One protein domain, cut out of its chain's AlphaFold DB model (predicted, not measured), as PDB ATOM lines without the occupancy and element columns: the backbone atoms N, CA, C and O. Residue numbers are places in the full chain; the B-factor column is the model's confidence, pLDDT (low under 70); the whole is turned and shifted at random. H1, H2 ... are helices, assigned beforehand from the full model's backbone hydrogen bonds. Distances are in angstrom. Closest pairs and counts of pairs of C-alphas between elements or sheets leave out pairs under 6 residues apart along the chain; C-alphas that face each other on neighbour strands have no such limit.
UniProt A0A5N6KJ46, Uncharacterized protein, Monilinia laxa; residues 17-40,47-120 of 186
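This is residues 17 to 40 and 47 to 120 of the 186 residues of an uncharacterized protein of Monilinia laxa (UniProt A0A5N6KJ46). What shape do these atoms make? Three helices, H2, H4 and H6, run the same way and form a triangle, with H3 slanting back from one end of it to complete a four-helix bundle, helices packed along one another. H5 folds back over the beginning of H4, H1 packs on the beginning of H6, and the long H6 makes much of the longest axis. What are its make-up and size? The printed part has 98 residues with six named helices, H1 to H6 in chain order, and no named strand: the class is all helix. It is compact, with a radius of gyration of the C-alphas of 13.2 A and spans of 45 by 30 by 23 A.

What does the first helix meet? H1, residues 17 to 24, touches residues 98 to 102 of H6, which is residues 97 to 119; the closest C-alphas, those of Ala 22 and Cys 98, are 5.5 A apart. Their tilt of 37 degrees is only just steep, and they run opposite ways. How do the next helices stand? H2, residues 26 to 39, touches H3, residues 50 to 62, at a steep tilt of 42 degrees, opposite ways; the closest C-alphas are those of Cys 27 and Cys 52, 4.8 A. H2 touches residues 98 to 108 of H6 at a shallow tilt of 32 degrees, the same way, closest at C-alphas 33 and 105, 5.9 A. What surrounds the fourth helix? H4, residues 65 to 79, touches H2 at a shallow tilt of 24 degrees, the same way, closest at C-alphas 37 and 76, 6.1 A. It forms helical hairpins with H3, closest at C-alphas 59 and 65, 4.9 A, and with H5, residues 86 to 95, closest at C-alphas 66 and 93, 5.9 A. H3 and H6 are apart. Are the helix backbones complete? Every O i to N i+4 pair is within hydrogen-bond range in H1, H2, H3, H5 and H6, and 10 of 11 are in H4.

Where does the first helix begin? C-alpha 17 of H1 is at (342.873, 233.424, 333.143). How long are the longer helices? From first to last C-alpha H2 measures 19.9 A, H3 18.4 A, H4 21.9 A and H6 33.5 A. Where does the last helix end? C-alpha 119 of H6 is at (350.426, 206.156, 334.043).

How far does it reach? The two C-alphas farthest apart, those of Gly 62 and Lys 120, are 45.5 A apart. Is anything missing? Residues 41 to 46 are not printed, and C-alphas 40 and 47 are 16.2 A apart across the cut. Where is confidence low? The model's pLDDT is under 70 at residue 47, residues 62 to 63, 84 to 97 and 118 to 120.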
ATOM      1  N   ASP A  17     343.851 233.828 332.121       73.75
ATOM      2  CA  ASP A  17     342.873 233.424 333.143       73.75
ATOM      3  C   ASP A  17     343.524 233.229 334.523       73.75
ATOM      4  O   ASP A  17     343.087 233.797 335.526       73.75
ATOM      5  N   LEU A  18     344.652 232.514 334.557       75.56
ATOM      6  CA  LEU A  18     345.397 232.274 335.789       75.56
ATOM      7  C   LEU A  18     345.996 233.571 336.352       75.56
ATOM      8  O   LEU A  18     346.046 233.736 337.568       75.56
ATOM      9  N   CYS A  19     346.403 234.503 335.484       74.44
ATOM     10  CA  CYS A  19     346.887 235.822 335.893       74.44
ATOM     11  C   CYS A  19     345.794 236.627 336.597       74.44
ATOM     12  O   CYS A  19     346.010 237.127 337.702       74.44
ATOM     13  N   LEU A  20     344.600 236.684 336.003       76.06
ATOM     14  CA  LEU A  20     343.456 237.376 336.586       76.06
ATOM     15  C   LEU A  20     343.071 236.746 337.930       76.06
ATOM     16  O   LEU A  20     342.885 237.453 338.917       76.06
ATOM     17  N   LYS A  21     343.031 235.411 338.006       78.31
ATOM     18  CA  LYS A  21     342.690 234.691 339.238       78.31
ATOM     19  C   LYS A  21     343.737 234.895 340.337       78.31
ATOM     20  O   LYS A  21     343.367 235.120 341.485       78.31
ATOM     21  N   ALA A  22     345.025 234.881 339.993       78.81
ATOM     22  CA  ALA A  22     346.115 235.140 340.933       78.81
ATOM     23  C   ALA A  22     346.155 236.605 341.403       78.81
ATOM     24  O   ALA A  22     346.547 236.859 342.537       78.81
ATOM     25  N   CYS A  23     345.732 237.563 340.573       72.44
ATOM     26  CA  CYS A  23     345.682 238.977 340.951       72.44
ATOM     27  C   CYS A  23     344.426 239.333 341.763       72.44
ATOM     28  O   CYS A  23     344.524 240.043 342.760       72.44
ATOM     29  N   CYS A  24     343.250 238.850 341.355       75.00
ATOM     30  CA  CYS A  24     341.970 239.203 341.977       75.00
ATOM     31  C   CYS A  24     341.624 238.325 343.185       75.00
ATOM     32  O   CYS A  24     340.900 238.759 344.076       75.00
ATOM     33  N   CYS A  25     342.101 237.080 343.204       80.38
ATOM     34  CA  CYS A  25     341.727 236.049 344.171       80.38
ATOM     35  C   CYS A  25     342.925 235.137 344.531       80.38
ATOM     36  O   CYS A  25     342.835 233.908 344.408       80.38
ATOM     37  N   PRO A  26     344.056 235.704 344.998       76.75
ATOM     38  CA  PRO A  26     345.278 234.946 345.286       76.75
ATOM     39  C   PRO A  26     345.106 233.858 346.357       76.75
ATOM     40  O   PRO A  26     345.755 232.817 346.276       76.75
ATOM     41  N   CYS A  27     344.208 234.047 347.329       83.50
ATOM     42  CA  CYS A  27     343.939 233.067 348.387       83.50
ATOM     43  C   CYS A  27     343.439 231.719 347.840       83.50
ATOM     44  O   CYS A  27     343.882 230.668 348.299       83.50
ATOM     45  N   PHE A  28     342.585 231.737 346.814       83.31
ATOM     46  CA  PHE A  28     342.065 230.529 346.174       83.31
ATOM     47  C   PHE A  28     343.154 229.792 345.398       83.31
ATOM     48  O   PHE A  28     343.273 228.573 345.491       83.31
ATOM     49  N   VAL A  29     343.981 230.534 344.658       86.62
ATOM     50  CA  VAL A  29     345.087 229.945 343.890       86.62
ATOM     51  C   VAL A  29     346.138 229.356 344.835       86.62
ATOM     52  O   VAL A  29     346.589 228.235 344.622       86.62
ATOM     53  N   SER A  30     346.465 230.053 345.927       87.31
ATOM     54  CA  SER A  30     347.371 229.536 346.960       87.31
ATOM     55  C   SER A  30     346.793 228.307 347.658       87.31
ATOM     56  O   SER A  30     347.497 227.312 347.799       87.31
ATOM     57  N   GLY A  31     345.505 228.322 348.015       88.31
ATOM     58  CA  GLY A  31     344.817 227.171 348.601       88.31
ATOM     59  C   GLY A  31     344.825 225.945 347.689       88.31
ATOM     60  O   GLY A  31     345.069 224.836 348.163       88.31
ATOM     61  N   ARG A  32     344.596 226.138 346.386       87.00
ATOM     62  CA  ARG A  32     344.646 225.057 345.392       87.00
ATOM     63  C   ARG A  32     346.059 224.517 345.205       87.00
ATOM     64  O   ARG A  32     346.247 223.306 345.157       87.00
ATOM     65  N   ASN A  33     347.052 225.400 345.119       89.50
ATOM     66  CA  ASN A  33     348.450 224.994 344.996       89.50
ATOM     67  C   ASN A  33     348.887 224.157 346.200       89.50
ATOM     68  O   ASN A  33     349.492 223.108 346.010       89.50
ATOM     69  N   HIS A  34     348.528 224.573 347.416       89.88
ATOM     70  CA  HIS A  34     348.819 223.813 348.627       89.88
ATOM     71  C   HIS A  34     348.221 222.402 348.568       89.88
ATOM     72  O   HIS A  34     348.946 221.423 348.725       89.88
ATOM     73  N   HIS A  35     346.932 222.285 348.226       89.56
ATOM     74  CA  HIS A  35     346.262 220.987 348.064       89.56
ATOM     75  C   HIS A  35     346.996 220.070 347.076       89.56
ATOM     76  O   HIS A  35     347.261 218.908 347.371       89.56
ATOM     77  N   ARG A  36     347.414 220.618 345.931       88.06
ATOM     78  CA  ARG A  36     348.173 219.893 344.902       88.06
ATOM     79  C   ARG A  36     349.566 219.460 345.355       88.06
ATOM     80  O   ARG A  36     350.046 218.425 344.907       88.06
ATOM     81  N   ILE A  37     350.217 220.228 346.222       89.12
ATOM     82  CA  ILE A  37     351.526 219.887 346.800       89.12
ATOM     83  C   ILE A  37     351.382 218.745 347.819       89.12
ATOM     84  O   ILE A  37     352.243 217.867 347.904       89.12
ATOM     85  N   GLU A  38     350.296 218.729 348.595       88.06
ATOM     86  CA  GLU A  38     350.058 217.694 349.608       88.06
ATOM     87  C   GLU A  38     349.536 216.384 349.012       88.06
ATOM     88  O   GLU A  38     350.071 215.317 349.312       88.06
ATOM     89  N   HIS A  39     348.517 216.465 348.156       84.62
ATOM     90  CA  HIS A  39     347.806 215.301 347.629       84.62
ATOM     91  C   HIS A  39     348.281 214.880 346.238       84.62
ATOM     92  O   HIS A  39     348.123 213.725 345.850       84.62
ATOM     93  N   GLY A  40     348.901 215.784 345.476       82.38
ATOM     94  CA  GLY A  40     349.359 215.476 344.122       82.38
ATOM     95  C   GLY A  40     348.228 215.241 343.119       82.38
ATOM     96  O   GLY A  40     348.505 214.660 342.073       82.38
ATOM     97  N   THR A  47     337.244 224.863 347.806       69.69
ATOM     98  CA  THR A  47     337.632 226.220 347.385       69.69
ATOM     99  C   THR A  47     337.952 227.137 348.580       69.69
ATOM    100  O   THR A  47     338.780 228.035 348.462       69.69
ATOM    101  N   CYS A  48     337.376 226.883 349.761       74.25
ATOM    102  CA  CYS A  48     337.658 227.613 351.006       74.25
ATOM    103  C   CYS A  48     338.341 226.694 352.032       74.25
ATOM    104  O   CYS A  48     337.769 226.330 353.059       74.25
ATOM    105  N   ASN A  49     339.560 226.253 351.722       78.19
ATOM    106  CA  ASN A  49     340.344 225.417 352.627       78.19
ATOM    107  C   ASN A  49     341.030 226.244 353.733       78.19
ATOM    108  O   ASN A  49     341.131 227.471 353.655       78.19
ATOM    109  N   GLY A  50     341.539 225.570 354.772       82.12
ATOM    110  CA  GLY A  50     342.253 226.232 355.874       82.12
ATOM    111  C   GLY A  50     343.429 227.097 355.401       82.12
ATOM    112  O   GLY A  50     343.721 228.127 356.006       82.12
ATOM    113  N   TRP A  51     344.041 226.738 354.268       83.38
ATOM    114  CA  TRP A  51     345.106 227.509 353.632       83.38
ATOM    115  C   TRP A  51     344.606 228.814 352.994       83.38
ATOM    116  O   TRP A  51     345.249 229.849 353.143       83.38
ATOM    117  N   CYS A  52     343.428 228.811 352.365       82.06
ATOM    118  CA  CYS A  52     342.764 230.006 351.837       82.06
ATOM    119  C   CYS A  52     342.447 231.008 352.962       82.06
ATOM    120  O   CYS A  52     342.792 232.189 352.861       82.06
ATOM    121  N   CYS A  53     341.884 230.525 354.077       83.62
ATOM    122  CA  CYS A  53     341.626 231.335 355.272       83.62
ATOM    123  C   CYS A  53     342.921 231.848 355.921       83.62
ATOM    124  O   CYS A  53     342.987 233.009 356.322       83.62
ATOM    125  N   GLY A  54     343.961 231.011 355.998       82.56
ATOM    126  CA  GLY A  54     345.274 231.392 356.521       82.56
ATOM    127  C   GLY A  54     345.956 232.465 355.672       82.56
ATOM    128  O   GLY A  54     346.493 233.433 356.211       82.56
ATOM    129  N   TRP A  55     345.867 232.350 354.346       84.56
ATOM    130  CA  TRP A  55     346.390 233.341 353.410       84.56
ATOM    131  C   TRP A  55     345.676 234.683 353.560       84.56
ATOM    132  O   TRP A  55     346.332 235.718 353.679       84.56
ATOM    133  N   TYR A  56     344.339 234.668 353.619       82.19
ATOM    134  CA  TYR A  56     343.541 235.874 353.842       82.19
ATOM    135  C   TYR A  56     343.830 236.509 355.210       82.19
ATOM    136  O   TYR A  56     344.036 237.718 355.296       82.19
ATOM    137  N   GLY A  57     343.932 235.702 356.268       81.12
ATOM    138  CA  GLY A  57     344.268 236.171 357.612       81.12
ATOM    139  C   GLY A  57     345.646 236.836 357.680       81.12
ATOM    140  O   GLY A  57     345.777 237.932 358.219       81.12
ATOM    141  N   LEU A  58     346.673 236.235 357.074       79.12
ATOM    142  CA  LEU A  58     348.026 236.808 357.036       79.12
ATOM    143  C   LEU A  58     348.131 238.043 356.137       79.12
ATOM    144  O   LEU A  58     348.915 238.951 356.428       79.12
ATOM    145  N   ALA A  59     347.333 238.105 355.069       79.75
ATOM    146  CA  ALA A  59     347.200 239.313 354.266       79.75
ATOM    147  C   ALA A  59     346.577 240.453 355.094       79.75
ATOM    148  O   ALA A  59     347.112 241.561 355.091       79.75
ATOM    149  N   ALA A  60     345.521 240.166 355.862       75.12
ATOM    150  CA  ALA A  60     344.804 241.146 356.678       75.12
ATOM    151  C   ALA A  60     345.600 241.657 357.895       75.12
ATOM    152  O   ALA A  60     345.448 242.813 358.279       75.12
ATOM    153  N   VAL A  61     346.455 240.823 358.500       74.56
ATOM    154  CA  VAL A  61     347.219 241.174 359.718       74.56
ATOM    155  C   VAL A  61     348.480 241.998 359.416       74.56
ATOM    156  O   VAL A  61     348.964 242.715 360.290       74.56
ATOM    157  N   GLY A  62     349.011 241.951 358.190       64.62
ATOM    158  CA  GLY A  62     350.192 242.752 357.844       64.62
ATOM    159  C   GLY A  62     350.826 242.473 356.485       64.62
ATOM    160  O   GLY A  62     352.009 242.750 356.313       64.62
ATOM    161  N   GLY A  63     350.096 241.890 355.529       67.19
ATOM    162  CA  GLY A  63     350.651 241.587 354.206       67.19
ATOM    163  C   GLY A  63     351.713 240.477 354.199       67.19
ATOM    164  O   GLY A  63     352.447 240.337 353.225       67.19
ATOM    165  N   PHE A  64     351.782 239.648 355.245       70.12
ATOM    166  CA  PHE A  64     352.735 238.533 355.356       70.12
ATOM    167  C   PHE A  64     352.288 237.267 354.605       70.12
ATOM    168  O   PHE A  64     352.827 236.181 354.815       70.12
ATOM    169  N   SER A  65     351.315 237.377 353.700       75.62
ATOM    170  CA  SER A  65     350.806 236.243 352.921       75.62
ATOM    171  C   SER A  65     351.838 235.652 351.950       75.62
ATOM    172  O   SER A  65     351.687 234.518 351.492       75.62
ATOM    173  N   PHE A  66     352.923 236.376 351.658       73.44
ATOM    174  CA  PHE A  66     354.059 235.862 350.890       73.44
ATOM    175  C   PHE A  66     354.794 234.723 351.617       73.44
ATOM    176  O   PHE A  66     355.352 233.846 350.964       73.44
ATOM    177  N   VAL A  67     354.752 234.680 352.954       80.44
ATOM    178  CA  VAL A  67     355.434 233.640 353.741       80.44
ATOM    179  C   VAL A  67     354.828 232.266 353.469       80.44
ATOM    180  O   VAL A  67     355.563 231.302 353.272       80.44
ATOM    181  N   LEU A  68     353.497 232.168 353.390       83.06
ATOM    182  CA  LEU A  68     352.836 230.909 353.037       83.06
ATOM    183  C   LEU A  68     353.199 230.456 351.621       83.06
ATOM    184  O   LEU A  68     353.512 229.289 351.407       83.06
ATOM    185  N   GLN A  69     353.241 231.390 350.670       82.44
ATOM    186  CA  GLN A  69     353.611 231.095 349.283       82.44
ATOM    187  C   GLN A  69     355.057 230.595 349.175       82.44
ATOM    188  O   GLN A  69     355.332 229.638 348.453       82.44
ATOM    189  N   MET A  70     355.971 231.183 349.951       80.12
ATOM    190  CA  MET A  70     357.346 230.704 350.047       80.12
ATOM    191  C   MET A  70     357.425 229.286 350.622       80.12
ATOM    192  O   MET A  70     358.175 228.465 350.096       80.12
ATOM    193  N   LEU A  71     356.662 228.986 351.679       84.94
ATOM    194  CA  LEU A  71     356.644 227.653 352.291       84.94
ATOM    195  C   LEU A  71     356.144 226.587 351.309       84.94
ATOM    196  O   LEU A  71     356.783 225.543 351.169       84.94
ATOM    197  N   ASP A  72     355.058 226.871 350.588       87.62
ATOM    198  CA  ASP A  72     354.534 225.992 349.539       87.62
ATOM    199  C   ASP A  72     355.579 225.746 348.454       87.62
ATOM    200  O   ASP A  72     355.868 224.603 348.090       87.62
ATOM    201  N   ARG A  73     356.221 226.814 347.979       84.44
ATOM    202  CA  ARG A  73     357.257 226.711 346.955       84.44
ATOM    203  C   ARG A  73     358.454 225.887 347.426       84.44
ATOM    204  O   ARG A  73     358.966 225.075 346.662       84.44
ATOM    205  N   GLN A  74     358.889 226.050 348.675       84.19
ATOM    206  CA  GLN A  74     359.961 225.235 349.253       84.19
ATOM    207  C   GLN A  74     359.562 223.764 349.391       84.19
ATOM    208  O   GLN A  74     360.388 222.882 349.160       84.19
ATOM    209  N   LYS A  75     358.312 223.486 349.773       87.50
ATOM    210  CA  LYS A  75     357.789 222.119 349.880       87.50
ATOM    211  C   LYS A  75     357.765 221.441 348.509       87.50
ATOM    212  O   LYS A  75     358.302 220.346 348.374       87.50
ATOM    213  N   MET A  76     357.275 222.144 347.489       86.56
ATOM    214  CA  MET A  76     357.281 221.698 346.095       86.56
ATOM    215  C   MET A  76     358.708 221.451 345.571       86.56
ATOM    216  O   MET A  76     358.979 220.383 345.027       86.56
ATOM    217  N   GLN A  77     359.649 222.373 345.816       85.44
ATOM    218  CA  GLN A  77     361.060 222.197 345.437       85.44
ATOM    219  C   GLN A  77     361.688 220.951 346.071       85.44
ATOM    220  O   GLN A  77     362.401 220.216 345.391       85.44
ATOM    221  N   LYS A  78     361.404 220.695 347.356       84.81
ATOM    222  CA  LYS A  78     361.901 219.515 348.082       84.81
ATOM    223  C   LYS A  78     361.282 218.206 347.596       84.81
ATOM    224  O   LYS A  78     361.962 217.191 347.618       84.81
ATOM    225  N   GLN A  79     360.008 218.207 347.203       86.12
ATOM    226  CA  GLN A  79     359.318 216.998 346.737       86.12
ATOM    227  C   GLN A  79     359.704 216.592 345.310       86.12
ATOM    228  O   GLN A  79     359.606 215.416 344.973       86.12
ATOM    229  N   HIS A  80     360.114 217.552 344.479       82.19
ATOM    230  CA  HIS A  80     360.376 217.339 343.053       82.19
ATOM    231  C   HIS A  80     361.839 217.578 342.644       82.19
ATOM    232  O   HIS A  80     362.130 217.639 341.451       82.19
ATOM    233  N   ASP A  81     362.749 217.724 343.614       81.50
ATOM    234  CA  ASP A  81     364.179 217.996 343.399       81.50
ATOM    235  C   ASP A  81     364.428 219.150 342.402       81.50
ATOM    236  O   ASP A  81     365.293 219.076 341.523       81.50
ATOM    237  N   LEU A  82     363.637 220.226 342.509       80.00
ATOM    238  CA  LEU A  82     363.723 221.386 341.614       80.00
ATOM    239  C   LEU A  82     364.816 222.361 342.065       80.00
ATOM    240  O   LEU A  82     365.027 222.595 343.256       80.00
ATOM    241  N   GLU A  83     365.491 222.978 341.099       71.19
ATOM    242  CA  GLU A  83     366.581 223.921 341.344       71.19
ATOM    243  C   GLU A  83     366.051 225.251 341.904       71.19
ATOM    244  O   GLU A  83     365.378 226.007 341.209       71.19
ATOM    245  N   GLY A  84     366.341 225.574 343.170       61.97
ATOM    246  CA  GLY A  84     365.914 226.839 343.772       61.97
ATOM    247  C   GLY A  84     366.482 227.086 345.168       61.97
ATOM    248  O   GLY A  84     366.713 226.156 345.935       61.97
ATOM    249  N   ASN A  85     366.712 228.359 345.503       59.75
ATOM    250  CA  ASN A  85     367.110 228.791 346.844       59.75
ATOM    251  C   ASN A  85     365.989 229.646 347.462       59.75
ATOM    252  O   ASN A  85     365.331 230.427 346.771       59.75
ATOM    253  N   ALA A  86     365.796 229.532 348.777       51.38
ATOM    254  CA  ALA A  86     364.803 230.284 349.546       51.38
ATOM    255  C   ALA A  86     364.937 231.810 349.363       51.38
ATOM    256  O   ALA A  86     363.943 232.532 349.368       51.38
ATOM    257  N   CYS A  87     366.165 232.295 349.155       45.38
ATOM    258  CA  CYS A  87     366.468 233.719 348.986       45.38
ATOM    259  C   CYS A  87     365.950 234.290 347.649       45.38
ATOM    260  O   CYS A  87     365.414 235.398 347.609       45.38
ATOM    261  N   THR A  88     366.027 233.514 346.562       53.25
ATOM    262  CA  THR A  88     365.443 233.872 345.256       53.25
ATOM    263  C   THR A  88     363.916 233.792 345.275       53.25
ATOM    264  O   THR A  88     363.257 234.525 344.542       53.25
ATOM    265  N   GLY A  89     363.361 232.941 346.146       53.50
ATOM    266  CA  GLY A  89     361.944 232.940 346.508       53.50
ATOM    267  C   GLY A  89     361.524 234.276 347.102       53.50
ATOM    268  O   GLY A  89     360.743 234.979 346.484       53.50
ATOM    269  N   CYS A  90     362.162 234.681 348.203       49.09
ATOM    270  CA  CYS A  90     361.849 235.909 348.943       49.09
ATOM    271  C   CYS A  90     361.845 237.181 348.075       49.09
ATOM    272  O   CYS A  90     360.898 237.964 348.122       49.09
ATOM    273  N   MET A  91     362.875 237.383 347.241       45.62
ATOM    274  CA  MET A  91     362.920 238.539 346.331       45.62
ATOM    275  C   MET A  91     361.869 238.451 345.215       45.62
ATOM    276  O   MET A  91     361.300 239.473 344.837       45.62
ATOM    277  N   GLY A  92     361.563 237.248 344.723       50.31
ATOM    278  CA  GLY A  92     360.488 237.025 343.754       50.31
ATOM    279  C   GLY A  92     359.101 237.300 344.342       50.31
ATOM    280  O   GLY A  92     358.321 238.030 343.732       50.31
ATOM    281  N   SER A  93     358.824 236.800 345.550       51.16
ATOM    282  CA  SER A  93     357.570 237.029 346.280       51.16
ATOM    283  C   SER A  93     357.352 238.505 346.599       51.16
ATOM    284  O   SER A  93     356.225 238.991 346.554       51.16
ATOM    285  N   CYS A  94     358.435 239.216 346.928       49.62
ATOM    286  CA  CYS A  94     358.396 240.619 347.330       49.62
ATOM    287  C   CYS A  94     358.217 241.564 346.129       49.62
ATOM    288  O   CYS A  94     357.466 242.532 346.214       49.62
ATOM    289  N   CYS A  95     358.856 241.275 344.988       57.50
ATOM    290  CA  CYS A  95     358.708 242.087 343.778       57.50
ATOM    291  C   CYS A  95     357.438 241.762 342.981       57.50
ATOM    292  O   CYS A  95     356.920 242.646 342.301       57.50
ATOM    293  N   CYS A  96     356.940 240.519 343.033       69.81
ATOM    294  CA  CYS A  96     355.691 240.142 342.378       69.81
ATOM    295  C   CYS A  96     355.103 238.821 342.914       69.81
ATOM    296  O   CYS A  96     355.305 237.749 342.335       69.81
ATOM    297  N   ALA A  97     354.316 238.902 343.992       69.44
ATOM    298  CA  ALA A  97     353.655 237.741 344.595       69.44
ATOM    299  C   ALA A  97     352.771 236.957 343.602       69.44
ATOM    300  O   ALA A  97     352.771 235.729 343.607       69.44
ATOM    301  N   CYS A  98     352.055 237.639 342.696       74.44
ATOM    302  CA  CYS A  98     351.201 236.954 341.723       74.44
ATOM    303  C   CYS A  98     352.009 236.135 340.699       74.44
ATOM    304  O   CYS A  98     351.603 235.023 340.367       74.44
ATOM    305  N   CYS A  99     353.173 236.617 340.252       76.31
ATOM    306  CA  CYS A  99     354.036 235.880 339.323       76.31
ATOM    307  C   CYS A  99     354.609 234.607 339.955       76.31
ATOM    308  O   CYS A  99     354.632 233.560 339.307       76.31
ATOM    309  N   GLU A 100     355.035 234.665 341.219       79.38
ATOM    310  CA  GLU A 100     355.502 233.470 341.927       79.38
ATOM    311  C   GLU A 100     354.382 232.442 342.109       79.38
ATOM    312  O   GLU A 100     354.580 231.244 341.872       79.38
ATOM    313  N   LEU A 101     353.195 232.914 342.495       83.12
ATOM    314  CA  LEU A 101     352.031 232.064 342.694       83.12
ATOM    315  C   LEU A 101     351.639 231.346 341.397       83.12
ATOM    316  O   LEU A 101     351.397 230.139 341.404       83.12
ATOM    317  N   MET A 102     351.665 232.068 340.274       83.19
ATOM    318  CA  MET A 102     351.434 231.507 338.945       83.19
ATOM    319  C   MET A 102     352.522 230.531 338.513       83.19
ATOM    320  O   MET A 102     352.202 229.489 337.944       83.19
ATOM    321  N   GLN A 103     353.798 230.852 338.746       84.38
ATOM    322  CA  GLN A 103     354.892 229.944 338.405       84.38
ATOM    323  C   GLN A 103     354.708 228.614 339.141       84.38
ATOM    324  O   GLN A 103     354.769 227.559 338.521       84.38
ATOM    325  N   THR A 104     354.385 228.672 340.433       86.25
ATOM    326  CA  THR A 104     354.120 227.486 341.257       86.25
ATOM    327  C   THR A 104     352.944 226.673 340.717       86.25
ATOM    328  O   THR A 104     353.073 225.462 340.557       86.25
ATOM    329  N   SER A 105     351.825 227.318 340.366       87.19
ATOM    330  CA  SER A 105     350.673 226.627 339.769       87.19
ATOM    331  C   SER A 105     351.035 225.897 338.477       87.19
ATOM    332  O   SER A 105     350.663 224.738 338.314       87.19
ATOM    333  N   LYS A 106     351.791 226.548 337.586       85.69
ATOM    334  CA  LYS A 106     352.186 225.959 336.302       85.69
ATOM    335  C   LYS A 106     353.097 224.755 336.484       85.69
ATOM    336  O   LYS A 106     352.884 223.743 335.835       85.69
ATOM    337  N   GLU A 107     354.100 224.842 337.354       86.12
ATOM    338  CA  GLU A 107     354.982 223.695 337.611       86.12
ATOM    339  C   GLU A 107     354.193 222.503 338.158       86.12
ATOM    340  O   GLU A 107     354.403 221.377 337.712       86.12
ATOM    341  N   LEU A 108     353.223 222.744 339.046       87.81
ATOM    342  CA  LEU A 108     352.325 221.693 339.525       87.81
ATOM    343  C   LEU A 108     351.491 221.090 338.385       87.81
ATOM    344  O   LEU A 108     351.355 219.871 338.334       87.81
ATOM    345  N   ASP A 109     350.992 221.898 337.445       86.62
ATOM    346  CA  ASP A 109     350.309 221.392 336.245       86.62
ATOM    347  C   ASP A 109     351.227 220.497 335.398       86.62
ATOM    348  O   ASP A 109     350.821 219.405 335.003       86.62
ATOM    349  N   TYR A 110     352.476 220.910 335.155       85.19
ATOM    350  CA  TYR A 110     353.446 220.097 334.413       85.19
ATOM    351  C   TYR A 110     353.733 218.769 335.118       85.19
ATOM    352  O   TYR A 110     353.705 217.720 334.477       85.19
ATOM    353  N   ILE A 111     353.923 218.791 336.436       85.69
ATOM    354  CA  ILE A 111     354.149 217.589 337.247       85.69
ATOM    355  C   ILE A 111     352.942 216.641 337.175       85.69
ATOM    356  O   ILE A 111     353.107 215.427 337.045       85.69
ATOM    357  N   LEU A 112     351.719 217.171 337.255       85.31
ATOM    358  CA  LEU A 112     350.493 216.379 337.131       85.31
ATOM    359  C   LEU A 112     350.365 215.757 335.739       85.31
ATOM    360  O   LEU A 112     350.006 214.584 335.619       85.31
ATOM    361  N   LEU A 113     350.674 216.511 334.684       83.94
ATOM    362  CA  LEU A 113     350.670 216.010 333.311       83.94
ATOM    363  C   LEU A 113     351.715 214.907 333.109       83.94
ATOM    364  O   LEU A 113     351.399 213.884 332.501       83.94
ATOM    365  N   GLU A 114     352.921 215.059 333.655       82.25
ATOM    366  CA  GLU A 114     353.965 214.028 333.604       82.25
ATOM    367  C   GLU A 114     353.537 212.752 334.346       82.25
ATOM    368  O   GLU A 114     353.647 211.655 333.794       82.25
ATOM    369  N   LYS A 115     352.952 212.871 335.548       80.62
ATOM    370  CA  LYS A 115     352.412 211.725 336.309       80.62
ATOM    371  C   LYS A 115     351.304 210.989 335.548       80.62
ATOM    372  O   LYS A 115     351.300 209.756 335.485       80.62
ATOM    373  N   ASN A 116     350.382 211.734 334.939       79.25
ATOM    374  CA  ASN A 116     349.306 211.163 334.131       79.25
ATOM    375  C   ASN A 116     349.839 210.484 332.862       79.25
ATOM    376  O   ASN A 116     349.408 209.379 332.544       79.25
ATOM    377  N   THR A 117     350.811 211.094 332.179       74.75
ATOM    378  CA  THR A 117     351.448 210.534 330.971       74.75
ATOM    379  C   THR A 117     352.255 209.275 331.289       74.75
ATOM    380  O   THR A 117     352.260 208.324 330.514       74.75
ATOM    381  N   SER A 118     352.903 209.220 332.456       65.38
ATOM    382  CA  SER A 118     353.614 208.016 332.898       65.38
ATOM    383  C   SER A 118     352.665 206.862 333.239       65.38
ATOM    384  O   SER A 118     353.050 205.704 333.100       65.38
ATOM    385  N   THR A 119     351.443 207.162 333.687       60.59
ATOM    386  CA  THR A 119     350.426 206.156 334.043       60.59
ATOM    387  C   THR A 119     349.630 205.694 332.819       60.59
ATOM    388  O   THR A 119     349.301 204.518 332.685       60.59
ATOM    389  N   LYS A 120     349.343 206.614 331.896       57.12
ATOM    390  CA  LYS A 120     348.721 206.354 330.598       57.12
ATOM    391  C   LYS A 120     349.771 206.590 329.518       57.12
ATOM    392  O   LYS A 120     349.826 207.672 328.940       57.12
TER     393      LYS A 120